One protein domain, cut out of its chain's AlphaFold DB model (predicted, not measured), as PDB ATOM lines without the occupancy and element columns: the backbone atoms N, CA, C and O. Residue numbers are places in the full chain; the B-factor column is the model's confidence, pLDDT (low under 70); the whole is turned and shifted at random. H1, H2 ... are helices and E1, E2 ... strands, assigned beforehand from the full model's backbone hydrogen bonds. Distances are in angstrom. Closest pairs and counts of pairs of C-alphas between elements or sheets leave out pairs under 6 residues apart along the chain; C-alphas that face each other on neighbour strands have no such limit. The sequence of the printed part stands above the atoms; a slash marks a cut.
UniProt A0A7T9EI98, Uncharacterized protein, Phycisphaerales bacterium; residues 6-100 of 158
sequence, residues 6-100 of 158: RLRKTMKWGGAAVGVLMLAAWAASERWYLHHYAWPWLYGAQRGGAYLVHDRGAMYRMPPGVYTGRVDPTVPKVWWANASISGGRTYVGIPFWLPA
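Overview. This is residues 6 to 100 of the 158 residues of an uncharacterized protein of Phycisphaerales bacterium (UniProt A0A7T9EI98). A long helix, H1, sticks out like an arm from one edge-to-edge twisted, curved sheet of six strands, which makes the body. Residues 22 to 29 of H1 reach the sheet, residues 6 to 14 stand free, and the short H2 packs on residues 18 to 26 of H1. The printed part has 95 residues, with two named helices and six named strands that follow along the chain as H1, E1, E2, E3, E4, E5, E6, H2; the antiparallel sheet runs E4 E1 E2 E3 E6 E5, and the class is mixed, helices and strands. The whole is loose, with a radius of gyration of the C-alphas of 15.4 A, and elongated, spanning 50 by 28 by 23 A.

Arrangement. H1, residues 6 to 29, has every O i to N i+4 pair within hydrogen-bond range. E1, residues 32 to 38, and E2, residues 41 to 46, form a hairpin, with N 36 and O 43 2.8 A apart. E2 forms another hairpin with E3, residues 49 to 55, with N 42 and O 53 at 2.8 A; E1, E2 and E3 are a meander, each strand the antiparallel neighbour of the one before. E4, residues 65 to 70, pairs with E1, with N 35 and O 67 at 2.8 A, and completes a Greek key, a meander E1 E2 E3 whose first strand neighbours the fourth, E4. E5, residues 82 to 86, and E6, residues 89 to 95, form a hairpin, with N 84 and O 91 at 3.0 A. E6 pairs with E3, with N 52 and O 92 at 2.8 A. E4 and E5 are the edge strands. H1 is on one face of this twisted sheet, two layers, and stands up from it at 45 degrees, over E3 and only just over E2, on which 3 of its C-alphas fall. The closest C-alphas of H1 and E2 are those of Ser 29 and Gln 46, 4.5 A apart. H2, residues 97 to 100, is not on the sheet and is too short for an O i to N i+4 pair; its one O i to N i+3 pair is within range. H1 touches H2 with residues 18 to 26 alone, the closest C-alphas being those of Gly 19 and Ala 100, 5.0 A apart.

Along the chain. H1 begins at C-alpha 6 (377.418, 190.126, 298.389) and is 34.0 A long. E1 measures 20.0 A, E2 16.0 A, E3 19.0 A, E4 16.9 A, E5 13.0 A and E6 19.5 A; E1 begins at C-alpha 32 (360.737, 168.100, 323.567). H2, 4.9 A long, ends at C-alpha 100 (368.984, 184.702, 320.251).

Size, cuts and confidence. The C-alphas of Arg 6 and Gly 87, the two farthest apart, are 51.1 A from each other. The printed part has no cut. The link E4 to E5, 11 residues, is long. The mean pLDDT of the printed part is 92.5, with residues 58 to 60 under 70.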
ATOM      1  N   ARG A   6     377.908 191.473 298.048       86.06
ATOM      2  CA  ARG A   6     377.418 190.126 298.389       86.06
ATOM      3  C   ARG A   6     377.558 189.794 299.882       86.06
ATOM      4  O   ARG A   6     376.633 189.219 300.445       86.06
ATOM      5  N   LEU A   7     378.642 190.232 300.536       83.75
ATOM      6  CA  LEU A   7     378.893 189.956 301.962       83.75
ATOM      7  C   LEU A   7     377.896 190.675 302.881       83.75
ATOM      8  O   LEU A   7     377.485 190.149 303.912       83.75
ATOM      9  N   ARG A   8     377.432 191.866 302.484       81.25
ATOM     10  CA  ARG A   8     376.416 192.603 303.251       81.25
ATOM     11  C   ARG A   8     375.066 191.896 303.256       81.25
ATOM     12  O   ARG A   8     374.350 191.948 304.253       81.25
ATOM     13  N   LYS A   9     374.697 191.261 302.140       84.25
ATOM     14  CA  LYS A   9     373.413 190.564 302.022       84.25
ATOM     15  C   LYS A   9     373.413 189.294 302.875       84.25
ATOM     16  O   LYS A   9     372.451 189.078 303.603       84.25
ATOM     17  N   THR A  10     374.493 188.511 302.847       87.81
ATOM     18  CA  THR A  10     374.602 187.278 303.645       87.81
ATOM     19  C   THR A  10     374.597 187.556 305.143       87.81
ATOM     20  O   THR A  10     373.858 186.895 305.859       87.81
ATOM     21  N   MET A  11     375.319 188.574 305.624       81.81
ATOM     22  CA  MET A  11     375.326 188.918 307.055       81.81
ATOM     23  C   MET A  11     373.938 189.306 307.586       81.81
ATOM     24  O   MET A  11     373.559 188.893 308.679       81.81
ATOM     25  N   LYS A  12     373.152 190.054 306.802       80.25
ATOM     26  CA  LYS A  12     371.797 190.467 307.204       80.25
ATOM     27  C   LYS A  12     370.841 189.289 307.340       80.25
ATOM     28  O   LYS A  12     370.183 189.148 308.366       80.25
ATOM     29  N   TRP A  13     370.762 188.463 306.298       87.38
ATOM     30  CA  TRP A  13     369.855 187.317 306.300       87.38
ATOM     31  C   TRP A  13     370.350 186.206 307.220       87.38
ATOM     32  O   TRP A  13     369.531 185.533 307.831       87.38
ATOM     33  N   GLY A  14     371.667 186.071 307.388       89.62
ATOM     34  CA  GLY A  14     372.277 185.122 308.312       89.62
ATOM     35  C   GLY A  14     371.884 185.397 309.760       89.62
ATOM     36  O   GLY A  14     371.370 184.504 310.420       89.62
ATOM     37  N   GLY A  15     372.039 186.638 310.239       87.19
ATOM     38  CA  GLY A  15     371.646 186.996 311.608       87.19
ATOM     39  C   GLY A  15     370.150 186.799 311.870       87.19
ATOM     40  O   GLY A  15     369.774 186.224 312.889       87.19
ATOM     41  N   ALA A  16     369.299 187.205 310.922       87.06
ATOM     42  CA  ALA A  16     367.853 187.008 311.026       87.06
ATOM     43  C   ALA A  16     367.471 185.518 311.040       87.06
ATOM     44  O   ALA A  16     366.702 185.095 311.898       87.06
ATOM     45  N   ALA A  17     368.041 184.718 310.135       91.50
ATOM     46  CA  ALA A  17     367.791 183.281 310.076       91.50
ATOM     47  C   ALA A  17     368.245 182.578 311.360       91.50
ATOM     48  O   ALA A  17     367.478 181.811 311.932       91.50
ATOM     49  N   VAL A  18     369.448 182.886 311.860       91.62
ATOM     50  CA  VAL A  18     369.954 182.340 313.128       91.62
ATOM     51  C   VAL A  18     369.035 182.720 314.286       91.62
ATOM     52  O   VAL A  18     368.671 181.846 315.064       91.62
ATOM     53  N   GLY A  19     368.605 183.982 314.380       90.44
ATOM     54  CA  GLY A  19     367.680 184.431 315.423       90.44
ATOM     55  C   GLY A  19     366.344 183.682 315.395       90.44
ATOM     56  O   GLY A  19     365.898 183.186 316.428       90.44
ATOM     57  N   VAL A  20     365.737 183.531 314.213       91.44
ATOM     58  CA  VAL A  20     364.481 182.780 314.034       91.44
ATOM     59  C   VAL A  20     364.653 181.311 314.414       91.44
ATOM     60  O   VAL A  20     363.833 180.775 315.156       91.44
ATOM     61  N   LEU A  21     365.731 180.668 313.959       94.69
ATOM     62  CA  LEU A  21     366.019 179.272 314.291       94.69
ATOM     63  C   LEU A  21     366.224 179.077 315.796       94.69
ATOM     64  O   LEU A  21     365.735 178.099 316.351       94.69
ATOM     65  N   MET A  22     366.880 180.022 316.470       93.25
ATOM     66  CA  MET A  22     367.115 179.936 317.911       93.25
ATOM     67  C   MET A  22     365.831 180.129 318.725       93.25
ATOM     68  O   MET A  22     365.629 179.434 319.717       93.25
ATOM     69  N   LEU A  23     364.927 181.009 318.286       92.00
ATOM     70  CA  LEU A  23     363.597 181.152 318.893       92.00
ATOM     71  C   LEU A  23     362.728 179.910 318.667       92.00
ATOM     72  O   LEU A  23     362.036 179.468 319.585       92.00
ATOM     73  N   ALA A  24     362.789 179.315 317.474       94.88
ATOM     74  CA  ALA A  24     362.103 178.059 317.184       94.88
ATOM     75  C   ALA A  24     362.650 176.912 318.049       94.88
ATOM     76  O   ALA A  24     361.870 176.159 318.631       94.88
ATOM     77  N   ALA A  25     363.975 176.818 318.199       94.44
ATOM     78  CA  ALA A  25     364.627 175.852 319.077       94.44
ATOM     79  C   ALA A  25     364.236 176.063 320.548       94.44
ATOM     80  O   ALA A  25     363.908 175.096 321.233       94.44
ATOM     81  N   TRP A  26     364.186 177.315 321.016       94.88
ATOM     82  CA  TRP A  26     363.696 177.660 322.352       94.88
ATOM     83  C   TRP A  26     362.269 177.146 322.571       94.88
ATOM     84  O   TRP A  26     362.045 176.358 323.487       94.88
ATOM     85  N   ALA A  27     361.338 177.494 321.680       94.44
ATOM     86  CA  ALA A  27     359.939 177.083 321.783       94.44
ATOM     87  C   ALA A  27     359.751 175.558 321.688       94.44
ATOM     88  O   ALA A  27     358.945 174.987 322.422       94.44
ATOM     89  N   ALA A  28     360.502 174.878 320.817       95.75
ATOM     90  CA  ALA A  28     360.459 173.422 320.699       95.75
ATOM     91  C   ALA A  28     361.019 172.734 321.954       95.75
ATOM     92  O   ALA A  28     360.422 171.778 322.456       95.75
ATOM     93  N   SER A  29     362.117 173.258 322.506       95.50
ATOM     94  CA  SER A  29     362.782 172.684 323.681       95.50
ATOM     95  C   SER A  29     361.931 172.722 324.959       95.50
ATOM     96  O   SER A  29     362.229 172.029 325.927       95.50
ATOM     97  N   GLU A  30     360.856 173.511 324.980       94.88
ATOM     98  CA  GLU A  30     359.895 173.553 326.090       94.88
ATOM     99  C   GLU A  30     359.044 172.282 326.194       94.88
ATOM    100  O   GLU A  30     358.555 171.950 327.275       94.88
ATOM    101  N   ARG A  31     358.854 171.573 325.076       96.44
ATOM    102  CA  ARG A  31     358.015 170.366 324.995       96.44
ATOM    103  C   ARG A  31     358.820 169.104 324.734       96.44
ATOM    104  O   ARG A  31     358.445 168.037 325.221       96.44
ATOM    105  N   TRP A  32     359.905 169.224 323.978       97.44
ATOM    106  CA  TRP A  32     360.737 168.100 323.567       97.44
ATOM    107  C   TRP A  32     362.181 168.299 323.989       97.44
ATOM    108  O   TRP A  32     362.673 169.425 324.015       97.44
ATOM    109  N   TYR A  33     362.859 167.201 324.300       96.81
ATOM    110  CA  TYR A  33     364.302 167.209 324.466       96.81
ATOM    111  C   TYR A  33     364.986 166.504 323.301       96.81
ATOM    112  O   TYR A  33     364.442 165.576 322.696       96.81
ATOM    113  N   LEU A  34     366.215 166.930 323.032       97.44
ATOM    114  CA  LEU A  34     367.158 166.260 322.146       97.44
ATOM    115  C   LEU A  34     368.500 166.192 322.864       97.44
ATOM    116  O   LEU A  34     369.099 167.226 323.138       97.44
ATOM    117  N   HIS A  35     368.958 164.989 323.189       96.50
ATOM    118  CA  HIS A  35     370.249 164.745 323.824       96.50
ATOM    119  C   HIS A  35     371.092 163.904 322.880       96.50
ATOM    120  O   HIS A  35     370.591 162.993 322.227       96.50
ATOM    121  N   HIS A  36     372.387 164.150 322.867       96.88
ATOM    122  CA  HIS A  36     373.357 163.227 322.328       96.88
ATOM    123  C   HIS A  36     374.351 162.871 323.426       96.88
ATOM    124  O   HIS A  36     374.890 163.743 324.112       96.88
ATOM    125  N   TYR A  37     374.559 161.573 323.593       95.75
ATOM    126  CA  TYR A  37     375.467 161.007 324.571       95.75
ATOM    127  C   TYR A  37     376.671 160.398 323.860       95.75
ATOM    128  O   TYR A  37     376.518 159.506 323.024       95.75
ATOM    129  N   ALA A  38     377.859 160.863 324.230       94.75
ATOM    130  CA  ALA A  38     379.143 160.348 323.787       94.75
ATOM    131  C   ALA A  38     380.098 160.410 324.980       94.75
ATOM    132  O   ALA A  38     380.687 161.454 325.251       94.75
ATOM    133  N   TRP A  39     380.196 159.308 325.729       91.38
ATOM    134  CA  TRP A  39     380.938 159.253 326.990       91.38
ATOM    135  C   TRP A  39     382.334 159.906 326.885       91.38
ATOM    136  O   TRP A  39     383.061 159.608 325.934       91.38
ATOM    137  N   PRO A  40     382.733 160.777 327.839       94.25
ATOM    138  CA  PRO A  40     382.037 161.191 329.073       94.25
ATOM    139  C   PRO A  40     381.078 162.386 328.906       94.25
ATOM    140  O   PRO A  40     380.643 162.981 329.892       94.25
ATOM    141  N   TRP A  41     380.774 162.786 327.675       96.00
ATOM    142  CA  TRP A  41     380.008 163.987 327.367       96.00
ATOM    143  C   TRP A  41     378.542 163.692 327.058       96.00
ATOM    144  O   TRP A  41     378.184 162.720 326.393       96.00
ATOM    145  N   LEU A  42     377.686 164.605 327.495       95.50
ATOM    146  CA  LEU A  42     376.296 164.699 327.088       95.50
ATOM    147  C   LEU A  42     376.021 166.145 326.699       95.50
ATOM    148  O   LEU A  42     376.266 167.066 327.475       95.50
ATOM    149  N   TYR A  43     375.504 166.347 325.499       96.50
ATOM    150  CA  TYR A  43     375.066 167.651 325.017       96.50
ATOM    151  C   TYR A  43     373.627 167.559 324.553       96.50
ATOM    152  O   TYR A  43     373.197 166.536 324.025       96.50
ATOM    153  N   GLY A  44     372.858 168.621 324.743       96.56
ATOM    154  CA  GLY A  44     371.488 168.619 324.266       96.56
ATOM    155  C   GLY A  44     370.732 169.908 324.510       96.56
ATOM    156  O   GLY A  44     371.301 170.914 324.933       96.56
ATOM    157  N   ALA A  45     369.443 169.857 324.200       97.12
ATOM    158  CA  ALA A  45     368.495 170.950 324.292       97.12
ATOM    159  C   ALA A  45     367.220 170.495 325.015       97.12
ATOM    160  O   ALA A  45     366.624 169.491 324.628       97.12
ATOM    161  N   GLN A  46     366.801 171.233 326.047       96.62
ATOM    162  CA  GLN A  46     365.579 170.993 326.826       96.62
ATOM    163  C   GLN A  46     365.247 172.224 327.685       96.62
ATOM    164  O   GLN A  46     366.140 172.992 328.046       96.62
ATOM    165  N   ARG A  47     363.971 172.403 328.044       95.19
ATOM    166  CA  ARG A  47     363.473 173.463 328.947       95.19
ATOM    167  C   ARG A  47     363.983 174.872 328.613       95.19
ATOM    168  O   ARG A  47     364.336 175.641 329.509       95.19
ATOM    169  N   GLY A  48     364.017 175.213 327.327       95.06
ATOM    170  CA  GLY A  48     364.412 176.546 326.871       95.06
ATOM    171  C   GLY A  48     365.924 176.783 326.822       95.06
ATOM    172  O   GLY A  48     366.337 177.923 326.610       95.06
ATOM    173  N   GLY A  49     366.766 175.762 327.003       96.38
ATOM    174  CA  GLY A  49     368.218 175.926 326.991       96.38
ATOM    175  C   GLY A  49     368.977 174.783 326.331       96.38
ATOM    176  O   GLY A  49     368.453 173.687 326.133       96.38
ATOM    177  N   ALA A  50     370.236 175.066 326.011       97.06
ATOM    178  CA  ALA A  50     371.244 174.072 325.691       97.06
ATOM    179  C   ALA A  50     372.018 173.705 326.961       97.06
ATOM    180  O   ALA A  50     372.258 174.565 327.810       97.06
ATOM    181  N   TYR A  51     372.443 172.454 327.087       95.56
ATOM    182  CA  TYR A  51     373.313 172.015 328.174       95.56
ATOM    183  C   TYR A  51     374.470 171.179 327.660       95.56
ATOM    184  O   TYR A  51     374.366 170.453 326.671       95.56
ATOM    185  N   LEU A  52     375.564 171.278 328.400       97.00
ATOM    186  CA  LEU A  52     376.738 170.443 328.297       97.00
ATOM    187  C   LEU A  52     376.979 169.813 329.662       97.00
ATOM    188  O   LEU A  52     377.043 170.500 330.683       97.00
ATOM    189  N   VAL A  53     377.113 168.499 329.675       95.88
ATOM    190  CA  VAL A  53     377.372 167.717 330.871       95.88
ATOM    191  C   VAL A  53     378.610 166.877 330.631       95.88
ATOM    192  O   VAL A  53     378.694 166.147 329.649       95.88
ATOM    193  N   HIS A  54     379.569 166.990 331.537       96.00
ATOM    194  CA  HIS A  54     380.724 166.114 331.619       96.00
ATOM    195  C   HIS A  54     380.536 165.191 332.814       96.00
ATOM    196  O   HIS A  54     380.426 165.667 333.946       96.00
ATOM    197  N   ASP A  55     380.510 163.887 332.582       93.38
ATOM    198  CA  ASP A  55     380.282 162.884 333.612       93.38
ATOM    199  C   ASP A  55     381.528 162.015 333.827       93.38
ATOM    200  O   ASP A  55     381.920 161.240 332.956       93.38
ATOM    201  N   ARG A  56     382.144 162.103 335.013       91.25
ATOM    202  CA  ARG A  56     383.297 161.267 335.397       91.25
ATOM    203  C   ARG A  56     382.916 159.857 335.873       91.25
ATOM    204  O   ARG A  56     383.751 159.179 336.461       91.25
ATOM    205  N   GLY A  57     381.689 159.404 335.608       82.81
ATOM    206  CA  GLY A  57     381.230 158.042 335.907       82.81
ATOM    207  C   GLY A  57     380.176 157.958 337.010       82.81
ATOM    208  O   GLY A  57     380.046 156.917 337.644       82.81
ATOM    209  N   ALA A  58     379.439 159.042 337.250       68.31
ATOM    210  CA  ALA A  58     378.404 159.131 338.273       68.31
ATOM    211  C   ALA A  58     377.005 158.749 337.767       68.31
ATOM    212  O   ALA A  58     376.103 158.545 338.578       68.31
ATOM    213  N   MET A  59     376.783 158.677 336.449       67.12
ATOM    214  CA  MET A  59     375.498 158.282 335.870       67.12
ATOM    215  C   MET A  59     375.537 156.873 335.269       67.12
ATOM    216  O   MET A  59     376.583 156.367 334.859       67.12
ATOM    217  N   TYR A  60     374.354 156.257 335.195       65.75
ATOM    218  CA  TYR A  60     374.099 155.061 334.399       65.75
ATOM    219  C   TYR A  60     374.765 155.188 333.023       65.75
ATOM    220  O   TYR A  60     374.550 156.176 332.319       65.75
ATOM    221  N   ARG A  61     375.575 154.188 332.647       79.88
ATOM    222  CA  ARG A  61     376.197 154.092 331.320       79.88
ATOM    223  C   ARG A  61     375.102 153.885 330.277       79.88
ATOM    224  O   ARG A  61     374.749 152.756 329.954       79.88
ATOM    225  N   MET A  62     374.533 154.979 329.788       87.94
ATOM    226  CA  MET A  62     373.676 154.937 328.611       87.94
ATOM    227  C   MET A  62     374.541 154.552 327.401       87.94
ATOM    228  O   MET A  62     375.695 154.978 327.321       87.94
ATOM    229  N   PRO A  63     374.041 153.749 326.453       93.12
ATOM    230  CA  PRO A  63     374.738 153.553 325.189       93.12
ATOM    231  C   PRO A  63     374.990 154.900 324.481       93.12
ATOM    232  O   PRO A  63     374.155 155.806 324.575       93.12
ATOM    233  N   PRO A  64     376.110 155.083 323.767       94.75
ATOM    234  CA  PRO A  64     376.288 156.247 322.904       94.75
ATOM    235  C   PRO A  64     375.141 156.362 321.897       94.75
ATOM    236  O   PRO A  64     374.732 155.363 321.305       94.75
ATOM    237  N   GLY A  65     374.603 157.566 321.705       96.31
ATOM    238  CA  GLY A  65     373.457 157.740 320.816       96.31
ATOM    239  C   GLY A  65     372.710 159.056 320.962       96.31
ATOM    240  O   GLY A  65     373.047 159.912 321.782       96.31
ATOM    241  N   VAL A  66     371.679 159.203 320.129       97.44
ATOM    242  CA  VAL A  66     370.747 160.332 320.148       97.44
ATOM    243  C   VAL A  66     369.469 159.907 320.859       97.44
ATOM    244  O   VAL A  66     368.826 158.934 320.471       97.44
ATOM    245  N   TYR A  67     369.086 160.670 321.873       96.25
ATOM    246  CA  TYR A  67     367.890 160.455 322.671       96.25
ATOM    247  C   TYR A  67     366.928 161.615 322.462       96.25
ATOM    248  O   TYR A  67     367.308 162.784 322.555       96.25
ATOM    249  N   THR A  68     365.665 161.293 322.209       97.75
ATOM    250  CA  THR A  68     364.587 162.276 322.088       97.75
ATOM    251  C   THR A  68     363.410 161.853 322.945       97.75
ATOM    252  O   THR A  68     363.252 160.673 323.260       97.75
ATOM    253  N   GLY A  69     362.593 162.814 323.350       96.62
ATOM    254  CA  GLY A  69     361.411 162.531 324.148       96.62
ATOM    255  C   GLY A  69     360.688 163.796 324.569       96.62
ATOM    256  O   GLY A  69     361.012 164.900 324.123       96.62
ATOM    257  N   ARG A  70     359.671 163.625 325.413       97.31
ATOM    258  CA  ARG A  70     358.949 164.742 326.022       97.31
ATOM    259  C   ARG A  70     359.642 165.169 327.299       97.31
ATOM    260  O   ARG A  70     360.113 164.339 328.068       97.31
ATOM    261  N   VAL A  71     359.677 166.472 327.510       95.38
ATOM    262  CA  VAL A  71     360.269 167.052 328.707       95.38
ATOM    263  C   VAL A  71     359.315 166.877 329.883       95.38
ATOM    264  O   VAL A  71     358.124 167.167 329.763       95.38
ATOM    265  N   ASP A  72     359.846 166.433 331.018       93.50
ATOM    266  CA  ASP A  72     359.093 166.389 332.267       93.50
ATOM    267  C   ASP A  72     358.742 167.829 332.707       93.50
ATOM    268  O   ASP A  72     359.643 168.664 332.873       93.50
ATOM    269  N   PRO A  73     357.448 168.164 332.881       92.00
ATOM    270  CA  PRO A  73     357.031 169.509 333.262       92.00
ATOM    271  C   PRO A  73     357.553 169.949 334.638       92.00
ATOM    272  O   PRO A  73     357.605 171.160 334.879       92.00
ATOM    273  N   THR A  74     357.956 169.013 335.507       94.19
ATOM    274  CA  THR A  74     358.492 169.281 336.852       94.19
ATOM    275  C   THR A  74     359.920 169.828 336.837       94.19
ATOM    276  O   THR A  74     360.315 170.533 337.764       94.19
ATOM    277  N   VAL A  75     360.693 169.583 335.772       87.81
ATOM    278  CA  VAL A  75     362.061 170.110 335.644       87.81
ATOM    279  C   VAL A  75     361.984 171.625 335.467       87.81
ATOM    280  O   VAL A  75     361.325 172.071 334.538       87.81
ATOM    281  N   PRO A  76     362.620 172.476 336.282       91.00
ATOM    282  CA  PRO A  76     362.500 173.926 336.132       91.00
ATOM    283  C   PRO A  76     363.039 174.419 334.781       91.00
ATOM    284  O   PRO A  76     363.937 173.828 334.184       91.00
ATOM    285  N   LYS A  77     362.461 175.514 334.274       93.12
ATOM    286  CA  LYS A  77     362.940 176.161 333.046       93.12
ATOM    287  C   LYS A  77     364.322 176.766 333.254       93.12
ATOM    288  O   LYS A  77     364.574 177.383 334.290       93.12
ATOM    289  N   VAL A  78     365.186 176.658 332.248       92.69
ATOM    290  CA  VAL A  78     366.481 177.343 332.265       92.69
ATOM    291  C   VAL A  78     366.243 178.798 331.883       92.69
ATOM    292  O   VAL A  78     366.115 179.139 330.711       92.69
ATOM    293  N   TRP A  79     366.143 179.656 332.894       94.25
ATOM    294  CA  TRP A  79     365.996 181.100 332.700       94.25
ATOM    295  C   TRP A  79     367.329 181.840 332.698       94.25
ATOM    296  O   TRP A  79     367.477 182.820 331.971       94.25
ATOM    297  N   TRP A  80     368.302 181.337 333.455       96.44
ATOM    298  CA  TRP A  80     369.626 181.928 333.612       96.44
ATOM    299  C   TRP A  80     370.709 180.927 333.239       96.44
ATOM    300  O   TRP A  80     370.526 179.720 333.407       96.44
ATOM    301  N   ALA A  81     371.838 181.440 332.745       96.88
ATOM    302  CA  ALA A  81     373.029 180.623 332.582       96.88
ATOM    303  C   ALA A  81     373.459 180.095 333.953       96.88
ATOM    304  O   ALA A  81     373.527 180.847 334.926       96.88
ATOM    305  N   ASN A  82     373.731 178.800 334.031       96.81
ATOM    306  CA  ASN A  82     374.153 178.161 335.262       96.81
ATOM    307  C   ASN A  82     375.273 177.161 334.991       96.81
ATOM    308  O   ASN A  82     375.355 176.536 333.935       96.81
ATOM    309  N   ALA A  83     376.142 177.017 335.981       97.31
ATOM    310  CA  ALA A  83     377.148 175.980 336.009       97.31
ATOM    311  C   ALA A  83     377.165 175.376 337.408       97.31
ATOM    312  O   ALA A  83     377.066 176.093 338.404       97.31
ATOM    313  N   SER A  84     377.261 174.058 337.488       96.06
ATOM    314  CA  SER A  84     377.315 173.352 338.764       96.06
ATOM    315  C   SER A  84     378.235 172.152 338.655       96.06
ATOM    316  O   SER A  84     378.231 171.456 337.637       96.06
ATOM    317  N   ILE A  85     378.983 171.891 339.721       95.75
ATOM    318  CA  ILE A  85     379.816 170.701 339.854       95.75
ATOM    319  C   ILE A  85     379.265 169.904 341.033       95.75
ATOM    320  O   ILE A  85     379.191 170.427 342.142       95.75
ATOM    321  N   SER A  86     378.846 168.663 340.806       93.31
ATOM    322  CA  SER A  86     378.339 167.791 341.871       93.31
ATOM    323  C   SER A  86     378.584 166.325 341.537       93.31
ATOM    324  O   SER A  86     378.354 165.907 340.405       93.31
ATOM    325  N   GLY A  87     379.093 165.552 342.501       90.12
ATOM    326  CA  GLY A  87     379.279 164.102 342.367       90.12
ATOM    327  C   GLY A  87     380.090 163.671 341.140       90.12
ATOM    328  O   GLY A  87     379.715 162.714 340.486       90.12
ATOM    329  N   GLY A  88     381.150 164.396 340.759       91.88
ATOM    330  CA  GLY A  88     381.942 164.077 339.558       91.88
ATOM    331  C   GLY A  88     381.305 164.505 338.227       91.88
ATOM    332  O   GLY A  88     381.871 164.237 337.164       91.88
ATOM    333  N   ARG A  89     380.169 165.207 338.271       93.12
ATOM    334  CA  ARG A  89     379.509 165.804 337.113       93.12
ATOM    335  C   ARG A  89     379.786 167.299 337.050       93.12
ATOM    336  O   ARG A  89     379.552 168.006 338.026       93.12
ATOM    337  N   THR A  90     380.190 167.779 335.883       96.44
ATOM    338  CA  THR A  90     380.163 169.205 335.546       96.44
ATOM    339  C   THR A  90     378.977 169.443 334.630       96.44
ATOM    340  O   THR A  90     378.858 168.788 333.601       96.44
ATOM    341  N   TYR A  91     378.100 170.364 335.000       95.50
ATOM    342  CA  TYR A  91     376.940 170.772 334.217       95.50
ATOM    343  C   TYR A  91     377.085 172.247 333.847       95.50
ATOM    344  O   TYR A  91     377.429 173.060 334.704       95.50
ATOM    345  N   VAL A  92     376.796 172.584 332.592       97.56
ATOM    346  CA  VAL A  92     376.696 173.954 332.082       97.56
ATOM    347  C   VAL A  92     375.395 174.064 331.299       97.56
ATOM    348  O   VAL A  92     375.192 173.303 330.360       97.56
ATOM    349  N   GLY A  93     374.528 175.004 331.668       96.94
ATOM    350  CA  GLY A  93     373.281 175.309 330.973       96.94
ATOM    351  C   GLY A  93     373.270 176.746 330.461       96.94
ATOM    352  O   GLY A  93     373.634 177.674 331.183       96.94
ATOM    353  N   ILE A  94     372.846 176.940 329.214       97.50
ATOM    354  CA  ILE A  94     372.715 178.252 328.576       97.50
ATOM    355  C   ILE A  94     371.298 178.373 328.007       97.50
ATOM    356  O   ILE A  94     370.918 177.572 327.151       97.50
ATOM    357  N   PRO A  95     370.502 179.369 328.429       96.75
ATOM    358  CA  PRO A  95     369.170 179.568 327.872       96.75
ATOM    359  C   PRO A  95     369.256 180.048 326.418       96.75
ATOM    360  O   PRO A  95     370.056 180.927 326.112       96.75
ATOM    361  N   PHE A  96     368.408 179.536 325.518       95.38
ATOM    362  CA  PHE A  96     368.433 179.888 324.088       95.38
ATOM    363  C   PHE A  96     368.060 181.343 323.799       95.38
ATOM    364  O   PHE A  96     368.476 181.885 322.772       95.38
ATOM    365  N   TRP A  97     367.317 182.000 324.693       93.75
ATOM    366  CA  TRP A  97     366.991 183.414 324.516       93.75
ATOM    367  C   TRP A  97     368.250 184.293 324.542       93.75
ATOM    368  O   TRP A  97     368.292 185.308 323.854       93.75
ATOM    369  N   LEU A  98     369.309 183.890 325.255       95.06
ATOM    370  CA  LEU A  98     370.554 184.654 325.351       95.06
ATOM    371  C   LEU A  98     371.309 184.720 324.006       95.06
ATOM    372  O   LEU A  98     371.515 185.832 323.512       95.06
ATOM    373  N   PRO A  99     371.673 183.600 323.341       93.81
ATOM    374  CA  PRO A  99     372.260 183.656 322.005       93.81
ATOM    375  C   PRO A  99     371.292 184.241 320.968       93.81
ATOM    376  O   PRO A  99     371.749 184.913 320.044       93.81
ATOM    377  N   ALA A 100     369.971 184.065 321.125       91.56
ATOM    378  CA  ALA A 100     368.984 184.702 320.251       91.56
ATOM    379  C   ALA A 100     369.035 186.237 320.341       91.56
ATOM    380  O   ALA A 100     369.063 186.909 319.309       91.56
TER     381      ALA A 100